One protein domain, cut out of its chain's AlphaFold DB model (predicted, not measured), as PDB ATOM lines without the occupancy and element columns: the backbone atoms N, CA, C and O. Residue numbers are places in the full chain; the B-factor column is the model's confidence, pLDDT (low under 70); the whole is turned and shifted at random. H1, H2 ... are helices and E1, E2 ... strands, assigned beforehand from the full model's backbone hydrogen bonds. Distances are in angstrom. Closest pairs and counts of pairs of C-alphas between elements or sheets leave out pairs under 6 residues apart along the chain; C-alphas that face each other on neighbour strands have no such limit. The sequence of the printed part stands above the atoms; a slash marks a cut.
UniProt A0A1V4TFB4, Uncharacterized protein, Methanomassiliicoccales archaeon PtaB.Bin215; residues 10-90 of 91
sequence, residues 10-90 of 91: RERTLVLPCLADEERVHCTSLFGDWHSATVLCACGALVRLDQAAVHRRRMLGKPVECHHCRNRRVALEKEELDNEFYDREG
ATOM      1  N   ARG A  10      33.598  12.717  23.314       37.97
ATOM      2  CA  ARG A  10      33.367  11.388  22.732       37.97
ATOM      3  C   ARG A  10      31.992  11.374  22.066       37.97
ATOM      4  O   ARG A  10      30.989  11.684  22.694       37.97
ATOM      5  N   GLU A  11      31.979  11.053  20.772       42.31
ATOM      6  CA  GLU A  11      30.794  10.573  20.043       42.31
ATOM      7  C   GLU A  11      29.553  11.482  20.118       42.31
ATOM      8  O   GLU A  11      28.481  11.083  20.565       42.31
ATOM      9  N   ARG A  12      29.695  12.738  19.659       43.75
ATOM     10  CA  ARG A  12      28.592  13.718  19.497       43.75
ATOM     11  C   ARG A  12      27.782  14.021  20.768       43.75
ATOM     12  O   ARG A  12      26.790  14.741  20.700       43.75
ATOM     13  N   THR A  13      28.260  13.575  21.924       40.06
ATOM     14  CA  THR A  13      27.661  13.826  23.231       40.06
ATOM     15  C   THR A  13      28.727  14.485  24.102       40.06
ATOM     16  O   THR A  13      29.869  14.034  24.156       40.06
ATOM     17  N   LEU A  14      28.410  15.620  24.731       45.19
ATOM     18  CA  LEU A  14      29.373  16.333  25.574       45.19
ATOM     19  C   LEU A  14      29.648  15.507  26.835       45.19
ATOM     20  O   LEU A  14      28.819  15.445  27.739       45.19
ATOM     21  N   VAL A  15      30.816  14.874  26.887       43.66
ATOM     22  CA  VAL A  15      31.283  14.107  28.039       43.66
ATOM     23  C   VAL A  15      32.126  15.048  28.904       43.66
ATOM     24  O   VAL A  15      33.272  15.352  28.590       43.66
ATOM     25  N   LEU A  16      31.535  15.575  29.983       48.44
ATOM     26  CA  LEU A  16      32.281  16.281  31.029       48.44
ATOM     27  C   LEU A  16      33.363  15.344  31.611       48.44
ATOM     28  O   LEU A  16      33.094  14.154  31.788       48.44
ATOM     29  N   PRO A  17      34.589  15.836  31.864       47.22
ATOM     30  CA  PRO A  17      35.766  15.024  32.173       47.22
ATOM     31  C   PRO A  17      35.732  14.520  33.627       47.22
ATOM     32  O   PRO A  17      36.537  14.932  34.452       47.22
ATOM     33  N   CYS A  18      34.760  13.666  33.950       42.31
ATOM     34  CA  CYS A  18      34.714  12.803  35.143       42.31
ATOM     35  C   CYS A  18      33.842  11.550  34.901       42.31
ATOM     36  O   CYS A  18      33.457  10.866  35.839       42.31
ATOM     37  N   LEU A  19      33.471  11.255  33.649       46.72
ATOM     38  CA  LEU A  19      32.463  10.245  33.310       46.72
ATOM     39  C   LEU A  19      33.039   8.823  33.235       46.72
ATOM     40  O   LEU A  19      32.917   8.148  32.214       46.72
ATOM     41  N   ALA A  20      33.645   8.384  34.334       46.41
ATOM     42  CA  ALA A  20      33.701   6.980  34.707       46.41
ATOM     43  C   ALA A  20      32.842   6.837  35.979       46.41
ATOM     44  O   ALA A  20      33.262   7.169  37.080       46.41
ATOM     45  N   ASP A  21      31.595   6.440  35.759       46.62
ATOM     46  CA  ASP A  21      30.643   5.871  36.717       46.62
ATOM     47  C   ASP A  21      29.846   6.719  37.736       46.62
ATOM     48  O   ASP A  21      28.644   6.477  37.801       46.62
ATOM     49  N   GLU A  22      30.347   7.697  38.500       43.75
ATOM     50  CA  GLU A  22      29.649   7.910  39.803       43.75
ATOM     51  C   GLU A  22      28.609   9.037  40.015       43.75
ATOM     52  O   GLU A  22      27.794   8.867  40.912       43.75
ATOM     53  N   GLU A  23      28.483  10.133  39.248       50.22
ATOM     54  CA  GLU A  23      27.498  11.185  39.640       50.22
ATOM     55  C   GLU A  23      26.843  11.956  38.477       50.22
ATOM     56  O   GLU A  23      26.912  13.185  38.382       50.22
ATOM     57  N   ARG A  24      26.137  11.261  37.578       54.44
ATOM     58  CA  ARG A  24      25.131  11.930  36.729       54.44
ATOM     59  C   ARG A  24      23.867  12.171  37.546       54.44
ATOM     60  O   ARG A  24      22.987  11.316  37.598       54.44
ATOM     61  N   VAL A  25      23.747  13.352  38.148       58.28
ATOM     62  CA  VAL A  25      22.517  13.724  38.853       58.28
ATOM     63  C   VAL A  25      21.490  14.193  37.820       58.28
ATOM     64  O   VAL A  25      21.608  15.283  37.254       58.28
ATOM     65  N   HIS A  26      20.493  13.345  37.553       61.72
ATOM     66  CA  HIS A  26      19.250  13.770  36.910       61.72
ATOM     67  C   HIS A  26      18.463  14.607  37.912       61.72
ATOM     68  O   HIS A  26      18.093  14.123  38.982       61.72
ATOM     69  N   CYS A  27      18.215  15.866  37.575       60.53
ATOM     70  CA  CYS A  27      17.418  16.753  38.401       60.53
ATOM     71  C   CYS A  27      16.146  17.133  37.643       60.53
ATOM     72  O   CYS A  27      16.201  17.687  36.547       60.53
ATOM     73  N   THR A  28      14.995  16.873  38.250       60.31
ATOM     74  CA  THR A  28      13.691  17.310  37.745       60.31
ATOM     75  C   THR A  28      13.399  18.720  38.256       60.31
ATOM     76  O   THR A  28      13.496  18.973  39.460       60.31
ATOM     77  N   SER A  29      13.029  19.646  37.373       66.62
ATOM     78  CA  SER A  29      12.541  20.982  37.745       66.62
ATOM     79  C   SER A  29      11.152  21.235  37.155       66.62
ATOM     80  O   SER A  29      10.734  20.544  36.230       66.62
ATOM     81  N   LEU A  30      10.454  22.275  37.627       68.19
ATOM     82  CA  LEU A  30       9.184  22.731  37.031       68.19
ATOM     83  C   LEU A  30       9.312  23.113  35.540       68.19
ATOM     84  O   LEU A  30       8.307  23.206  34.844       68.19
ATOM     85  N   PHE A  31      10.538  23.322  35.054       69.00
ATOM     86  CA  PHE A  31      10.855  23.682  33.670       69.00
ATOM     87  C   PHE A  31      11.392  22.498  32.848       69.00
ATOM     88  O   PHE A  31      11.914  22.700  31.754       69.00
ATOM     89  N   GLY A  32      11.267  21.274  33.370       70.12
ATOM     90  CA  GLY A  32      11.740  20.044  32.743       70.12
ATOM     91  C   GLY A  32      13.006  19.481  33.385       70.12
ATOM     92  O   GLY A  32      13.502  19.982  34.405       70.12
ATOM     93  N   ASP A  33      13.501  18.409  32.774       73.44
ATOM     94  CA  ASP A  33      14.691  17.692  33.214       73.44
ATOM     95  C   ASP A  33      15.956  18.466  32.858       73.44
ATOM     96  O   ASP A  33      16.090  19.013  31.759       73.44
ATOM     97  N   TRP A  34      16.913  18.486  33.783       73.31
ATOM     98  CA  TRP A  34      18.241  19.010  33.508       73.31
ATOM     99  C   TRP A  34      19.325  18.093  34.068       73.31
ATOM    100  O   TRP A  34      19.186  17.467  35.124       73.31
ATOM    101  N   HIS A  35      20.422  18.012  33.319       80.56
ATOM    102  CA  HIS A  35      21.568  17.167  33.626       80.56
ATOM    103  C   HIS A  35      22.695  18.018  34.170       80.56
ATOM    104  O   HIS A  35      23.145  18.968  33.521       80.56
ATOM    105  N   SER A  36      23.184  17.642  35.346       81.75
ATOM    106  CA  SER A  36      24.301  18.328  35.974       81.75
ATOM    107  C   SER A  36      25.417  17.375  36.363       81.75
ATOM    108  O   SER A  36      25.182  16.192  36.604       81.75
ATOM    109  N   ALA A  37      26.635  17.905  36.408       79.19
ATOM    110  CA  ALA A  37      27.800  17.198  36.916       79.19
ATOM    111  C   ALA A  37      28.577  18.106  37.867       79.19
ATOM    112  O   ALA A  37      28.776  19.292  37.580       79.19
ATOM    113  N   THR A  38      29.033  17.548  38.982       82.56
ATOM    114  CA  THR A  38      30.020  18.202  39.841       82.56
ATOM    115  C   THR A  38      31.403  17.967  39.244       82.56
ATOM    116  O   THR A  38      31.770  16.837  38.947       82.56
ATOM    117  N   VAL A  39      32.166  19.036  39.034       83.69
ATOM    118  CA  VAL A  39      33.516  18.977  38.469       83.69
ATOM    119  C   VAL A  39      34.490  19.761  39.339       83.69
ATOM    120  O   VAL A  39      34.138  20.798  39.908       83.69
ATOM    121  N   LEU A  40      35.735  19.299  39.406       83.56
ATOM    122  CA  LEU A  40      36.827  20.043  40.022       83.56
ATOM    123  C   LEU A  40      37.436  21.003  38.994       83.56
ATOM    124  O   LEU A  40      37.942  20.592  37.952       83.56
ATOM    125  N   CYS A  41      37.385  22.302  39.273       86.06
ATOM    126  CA  CYS A  41      38.057  23.301  38.456       86.06
ATOM    127  C   CYS A  41      39.565  23.322  38.749       86.06
ATOM    128  O   CYS A  41      39.984  23.094  39.879       86.06
ATOM    129  N   ALA A  42      40.381  23.716  37.767       84.38
ATOM    130  CA  ALA A  42      41.825  23.901  37.931       84.38
ATOM    131  C   ALA A  42      42.215  24.931  39.014       84.38
ATOM    132  O   ALA A  42      43.346  24.922  39.487       84.38
ATOM    133  N   CYS A  43      41.299  25.816  39.427       84.25
ATOM    134  CA  CYS A  43      41.515  26.701  40.576       84.25
ATOM    135  C   CYS A  43      41.309  26.021  41.942       84.25
ATOM    136  O   CYS A  43      41.435  26.687  42.962       84.25
ATOM    137  N   GLY A  44      40.950  24.734  41.969       86.12
ATOM    138  CA  GLY A  44      40.655  23.968  43.183       86.12
ATOM    139  C   GLY A  44      39.191  24.023  43.635       86.12
ATOM    140  O   GLY A  44      38.822  23.328  44.574       86.12
ATOM    141  N   ALA A  45      38.333  24.808  42.977       84.94
ATOM    142  CA  ALA A  45      36.917  24.889  43.335       84.94
ATOM    143  C   ALA A  45      36.109  23.715  42.755       84.94
ATOM    144  O   ALA A  45      36.132  23.488  41.542       84.94
ATOM    145  N   LEU A  46      35.332  23.031  43.597       87.31
ATOM    146  CA  LEU A  46      34.272  22.120  43.157       87.31
ATOM    147  C   LEU A  46      33.069  22.932  42.676       87.31
ATOM    148  O   LEU A  46      32.570  23.805  43.389       87.31
ATOM    149  N   VAL A  47      32.600  22.665  41.460       85.75
ATOM    150  CA  VAL A  47      31.469  23.382  40.865       85.75
ATOM    151  C   VAL A  47      30.500  22.447  40.172       85.75
ATOM    152  O   VAL A  47      30.899  21.499  39.507       85.75
ATOM    153  N   ARG A  48      29.210  22.760  40.278       84.69
ATOM    154  CA  ARG A  48      28.158  22.054  39.553       84.69
ATOM    155  C   ARG A  48      27.918  22.730  38.206       84.69
ATOM    156  O   ARG A  48      27.598  23.918  38.159       84.69
ATOM    157  N   LEU A  49      28.093  21.987  37.120       85.00
ATOM    158  CA  LEU A  49      27.869  22.454  35.757       85.00
ATOM    159  C   LEU A  49      26.579  21.860  35.200       85.00
ATOM    160  O   LEU A  49      26.382  20.651  35.249       85.00
ATOM    161  N   ASP A  50      25.733  22.724  34.645       85.88
ATOM    162  CA  ASP A  50      24.558  22.341  33.858       85.88
ATOM    163  C   ASP A  50      24.969  22.054  32.408       85.88
ATOM    164  O   ASP A  50      25.597  22.895  31.751       85.88
ATOM    165  N   GLN A  51      24.597  20.882  31.893       84.12
ATOM    166  CA  GLN A  51      24.926  20.455  30.535       84.12
ATOM    167  C   GLN A  51      24.388  21.439  29.489       84.12
ATOM    168  O   GLN A  51      25.098  21.781  28.536       84.12
ATOM    169  N   ALA A  52      23.166  21.943  29.675       85.81
ATOM    170  CA  ALA A  52      22.550  22.859  28.724       85.81
ATOM    171  C   ALA A  52      23.263  24.225  28.715       85.81
ATOM    172  O   ALA A  52      23.512  24.797  27.652       85.81
ATOM    173  N   ALA A  53      23.660  24.740  29.879       84.94
ATOM    174  CA  ALA A  53      24.439  25.967  30.011       84.94
ATOM    175  C   ALA A  53      25.832  25.837  29.387       84.94
ATOM    176  O   ALA A  53      26.270  26.754  28.686       84.94
ATOM    177  N   VAL A  54      26.511  24.706  29.598       87.94
ATOM    178  CA  VAL A  54      27.804  24.404  28.965       87.94
ATOM    179  C   VAL A  54      27.660  24.384  27.444       87.94
ATOM    180  O   VAL A  54      28.432  25.049  26.749       87.94
ATOM    181  N   HIS A  55      26.643  23.691  26.927       86.88
ATOM    182  CA  HIS A  55      26.356  23.636  25.495       86.88
ATOM    183  C   HIS A  55      26.090  25.034  24.915       86.88
ATOM    184  O   HIS A  55      26.736  25.436  23.948       86.88
ATOM    185  N   ARG A  56      25.203  25.822  25.542       88.25
ATOM    186  CA  ARG A  56      24.893  27.196  25.107       88.25
ATOM    187  C   ARG A  56      26.128  28.093  25.092       88.25
ATOM    188  O   ARG A  56      26.322  28.835  24.135       88.25
ATOM    189  N   ARG A  57      26.977  28.031  26.125       86.75
ATOM    190  CA  ARG A  57      28.215  28.827  26.170       86.75
ATOM    191  C   ARG A  57      29.140  28.487  25.008       86.75
ATOM    192  O   ARG A  57      29.600  29.403  24.337       86.75
ATOM    193  N   ARG A  58      29.333  27.196  24.722       85.50
ATOM    194  CA  ARG A  58      30.147  26.740  23.585       85.50
ATOM    195  C   ARG A  58      29.589  27.196  22.241       85.50
ATOM    196  O   ARG A  58      30.351  27.706  21.432       85.50
ATOM    197  N   MET A  59      28.277  27.076  22.034       88.81
ATOM    198  CA  MET A  59      27.609  27.543  20.809       88.81
ATOM    199  C   MET A  59      27.797  29.045  20.566       88.81
ATOM    200  O   MET A  59      27.887  29.479  19.425       88.81
ATOM    201  N   LEU A  60      27.892  29.835  21.635       92.56
ATOM    202  CA  LEU A  60      28.146  31.275  21.567       92.56
ATOM    203  C   LEU A  60      29.642  31.629  21.503       92.56
ATOM    204  O   LEU A  60      29.982  32.803  21.625       92.56
ATOM    205  N   GLY A  61      30.541  30.642  21.399       89.75
ATOM    206  CA  GLY A  61      31.990  30.862  21.449       89.75
ATOM    207  C   GLY A  61      32.489  31.395  22.796       89.75
ATOM    208  O   GLY A  61      33.584  31.943  22.880       89.75
ATOM    209  N   LYS A  62      31.689  31.269  23.864       86.94
ATOM    210  CA  LYS A  62      32.021  31.769  25.203       86.94
ATOM    211  C   LYS A  62      32.742  30.698  26.024       86.94
ATOM    212  O   LYS A  62      32.362  29.523  25.970       86.94
ATOM    213  N   PRO A  63      33.718  31.086  26.864       84.62
ATOM    214  CA  PRO A  63      34.418  30.140  27.716       84.62
ATOM    215  C   PRO A  63      33.494  29.562  28.799       84.62
ATOM    216  O   PRO A  63      32.591  30.221  29.341       84.62
ATOM    217  N   VAL A  64      33.739  28.295  29.125       88.12
ATOM    218  CA  VAL A  64      33.131  27.605  30.266       88.12
ATOM    219  C   VAL A  64      34.083  27.766  31.442       88.12
ATOM    220  O   VAL A  64      35.159  27.178  31.464       88.12
ATOM    221  N   GLU A  65      33.687  28.590  32.404       88.25
ATOM    222  CA  GLU A  65      34.500  28.955  33.564       88.25
ATOM    223  C   GLU A  65      33.730  28.635  34.842       88.25
ATOM    224  O   GLU A  65      32.505  28.793  34.894       88.25
ATOM    225  N   CYS A  66      34.445  28.237  35.894       90.94
ATOM    226  CA  CYS A  66      33.864  28.197  37.228       90.94
ATOM    227  C   CYS A  66      33.570  29.629  37.715       90.94
ATOM    228  O   CYS A  66      34.173  30.597  37.239       90.94
ATOM    229  N   HIS A  67      32.661  29.773  38.682       89.62
ATOM    230  CA  HIS A  67      32.300  31.090  39.215       89.62
ATOM    231  C   HIS A  67      33.519  31.835  39.786       89.62
ATOM    232  O   HIS A  67      33.643  33.035  39.576       89.62
ATOM    233  N   HIS A  68      34.455  31.129  40.427       90.69
ATOM    234  CA  HIS A  68      35.648  31.738  41.014       90.69
ATOM    235  C   HIS A  68      36.601  32.311  39.950       90.69
ATOM    236  O   HIS A  68      36.974  33.478  40.018       90.69
ATOM    237  N   CYS A  69      36.944  31.528  38.920       91.56
ATOM    238  CA  CYS A  69      37.776  31.991  37.805       91.56
ATOM    239  C   CYS A  69      37.110  33.134  37.038       91.56
ATOM    240  O   CYS A  69      37.776  34.117  36.723       91.56
ATOM    241  N   ARG A  70      35.799  33.029  36.786       92.50
ATOM    242  CA  ARG A  70      35.035  34.087  36.124       92.50
ATOM    243  C   ARG A  70      35.076  35.379  36.935       92.50
ATOM    244  O   ARG A  70      35.369  36.423  36.372       92.50
ATOM    245  N   ASN A  71      34.793  35.311  38.235       93.75
ATOM    246  CA  ASN A  71      34.780  36.491  39.098       93.75
ATOM    247  C   ASN A  71      36.165  37.130  39.181       93.75
ATOM    248  O   ASN A  71      36.265  38.345  39.095       93.75
ATOM    249  N   ARG A  72      37.227  36.320  39.269       93.25
ATOM    250  CA  ARG A  72      38.603  36.822  39.239       93.25
ATOM    251  C   ARG A  72      38.915  37.557  37.936       93.25
ATOM    252  O   ARG A  72      39.463  38.647  37.988       93.25
ATOM    253  N   ARG A  73      38.564  36.982  36.781       94.00
ATOM    254  CA  ARG A  73      38.780  37.628  35.478       94.00
ATOM    255  C   ARG A  73      37.997  38.937  35.364       94.00
ATOM    256  O   ARG A  73      38.576  39.945  35.000       94.00
ATOM    257  N   VAL A  74      36.714  38.926  35.729       93.44
ATOM    258  CA  VAL A  74      35.861  40.127  35.703       93.44
ATOM    259  C   VAL A  74      36.383  41.208  36.653       93.44
ATOM    260  O   VAL A  74      36.317  42.383  36.319       93.44
ATOM    261  N   ALA A  75      36.906  40.831  37.823       93.88
ATOM    262  CA  ALA A  75      37.502  41.781  38.758       93.88
ATOM    263  C   ALA A  75      38.767  42.436  38.182       93.88
ATOM    264  O   ALA A  75      38.897  43.647  38.285       93.88
ATOM    265  N   LEU A  76      39.642  41.657  37.534       91.88
ATOM    266  CA  LEU A  76      40.833  42.182  36.855       91.88
ATOM    267  C   LEU A  76      40.460  43.109  35.690       91.88
ATOM    268  O   LEU A  76      40.971  44.216  35.610       91.88
ATOM    269  N   GLU A  77      39.514  42.701  34.839       92.56
ATOM    270  CA  GLU A  77      39.004  43.542  33.743       92.56
ATOM    271  C   GLU A  77      38.415  44.858  34.275       92.56
ATOM    272  O   GLU A  77      38.589  45.913  33.674       92.56
ATOM    273  N   LYS A  78      37.720  44.813  35.419       92.31
ATOM    274  CA  LYS A  78      37.184  46.013  36.065       92.31
ATOM    275  C   LYS A  78      38.294  46.915  36.606       92.31
ATOM    276  O   LYS A  78      38.212  48.116  36.408       92.31
ATOM    277  N   GLU A  79      39.294  46.352  37.278       90.94
ATOM    278  CA  GLU A  79      40.437  47.108  37.801       90.94
ATOM    279  C   GLU A  79      41.213  47.803  36.672       90.94
ATOM    280  O   GLU A  79      41.556  48.972  36.798       90.94
ATOM    281  N   GLU A  80      41.421  47.127  35.539       88.69
ATOM    282  CA  GLU A  80      42.046  47.710  34.343       88.69
ATOM    283  C   GLU A  80      41.245  48.900  33.788       88.69
ATOM    284  O   GLU A  80      41.822  49.946  33.495       88.69
ATOM    285  N   LEU A  81      39.917  48.766  33.687       89.56
ATOM    286  CA  LEU A  81      39.031  49.845  33.231       89.56
ATOM    287  C   LEU A  81      38.970  51.014  34.221       89.56
ATOM    288  O   LEU A  81      38.949  52.171  33.803       89.56
ATOM    289  N   ASP A  82      38.926  50.716  35.521       87.31
ATOM    290  CA  ASP A  82      38.910  51.731  36.572       87.31
ATOM    291  C   ASP A  82      40.242  52.519  36.549       87.31
ATOM    292  O   ASP A  82      40.221  53.748  36.592       87.31
ATOM    293  N   ASN A  83      41.390  51.848  36.383       81.69
ATOM    294  CA  ASN A  83      42.703  52.500  36.260       81.69
ATOM    295  C   ASN A  83      42.798  53.416  35.026       81.69
ATOM    296  O   ASN A  83      43.246  54.552  35.156       81.69
ATOM    297  N   GLU A  84      42.320  52.976  33.852       80.44
ATOM    298  CA  GLU A  84      42.298  53.821  32.640       80.44
ATOM    299  C   GLU A  84      41.486  55.112  32.851       80.44
ATOM    300  O   GLU A  84      41.815  56.166  32.301       80.44
ATOM    301  N   PHE A  85      40.414  55.033  33.639       76.19
ATOM    302  CA  PHE A  85      39.564  56.175  33.938       76.19
ATOM    303  C   PHE A  85      40.246  57.160  34.901       76.19
ATOM    304  O   PHE A  85      40.290  58.356  34.616       76.19
ATOM    305  N   TYR A  86      40.828  56.668  35.998       72.06
ATOM    306  CA  TYR A  86      41.487  57.523  36.993       72.06
ATOM    307  C   TYR A  86      42.779  58.172  36.484       72.06
ATOM    308  O   TYR A  86      43.042  59.324  36.826       72.06
ATOM    309  N   ASP A  87      43.542  57.497  35.619       66.38
ATOM    310  CA  ASP A  87      44.734  58.084  34.989       66.38
ATOM    311  C   ASP A  87      44.384  59.263  34.058       66.38
ATOM    312  O   ASP A  87      45.226  60.119  33.804       66.38
ATOM    313  N   ARG A  88      43.135  59.343  33.572       60.34
ATOM    314  CA  ARG A  88      42.656  60.408  32.675       60.34
ATOM    315  C   ARG A  88      42.017  61.596  33.403       60.34
ATOM    316  O   ARG A  88      41.941  62.674  32.830       60.34
ATOM    317  N   GLU A  89      41.543  61.418  34.636       58.94
ATOM    318  CA  GLU A  89      40.986  62.510  35.461       58.94
ATOM    319  C   GLU A  89      42.059  63.264  36.274       58.94
ATOM    320  O   GLU A  89      41.748  64.253  36.941       58.94
ATOM    321  N   GLY A  90      43.310  62.789  36.244       58.06
ATOM    322  CA  GLY A  90      44.458  63.394  36.925       58.06
ATOM    323  C   GLY A  90      45.300  64.373  36.089       58.06
ATOM    324  O   GLY A  90      46.248  64.938  36.640       58.06
TER     325      GLY A  90
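Overview. This is residues 10 to 90 of the 91 residues of an uncharacterized protein of Methanomassiliicoccales archaeon PtaB.Bin215 (UniProt A0A1V4TFB4). A small head, made of a twisted three-strand sheet with the short helix H1 grazing it, has one long helix, H2, sticking out as an arm over residues 74 to 89. The sheet is a meander, E1 E2 E3, each strand the antiparallel neighbour of the one before; an unnamed stretch, residues 10 to 24, comes before it. The printed part has 81 residues, in the order E1 E2 E3 H1 H2, of mixed class. It is only just loose, close to extended, with a radius of gyration of the C-alphas of 17.5 A, and spans 58 by 28 by 27 A, the arm making the length.

Arrangement. Inner strand E2, residues 32 to 40, is staggered: its residues 32 to 36 pair with edge strand E1, residues 25 to 29, and 36 to 40 with edge strand E3, residues 46 to 50. Hairpin E1 and E2 is antiparallel at 141 degrees, with N 29 and O 32 within hydrogen-bond range at 3.0 A. Hairpin E2 and E3 is antiparallel at 153 degrees, with N 39 and O 47 at 2.8 A. E1 and E3 are apart. The sheet is only just strongly twisted, up to 4.1 A off its best plane. H1, residues 51 to 59, only grazes the sheet with residues 51 to 54; the closest C-alphas of E2 and H1 are those of His 35 and Gln 51, 5.6 A. H2, residues 67 to 89, only grazes it with residues 67 to 68, and only just, with 5 pairs of C-alphas within 10 A; H1 and H2 are apart. Each O i to N i+4 pair is within hydrogen-bond range in H1, and 18 of 19 in H2.

Along the chain. E2 is 26.1 A long, E1 12.4 A, E3 13.4 A, H1 12.3 A and H2 32.8 A. C-alpha 25 begins E1 at (22.517, 13.724, 38.853), and C-alpha 89 ends H2 at (40.986, 62.510, 35.461).

Size, cuts and confidence. The C-alphas of Asp 21 and Gly 90, the two farthest apart, are 59.2 A apart. The printed part has no cut and no long link. pLDDT is under 70 at residues 10 to 31 and 87 to 90.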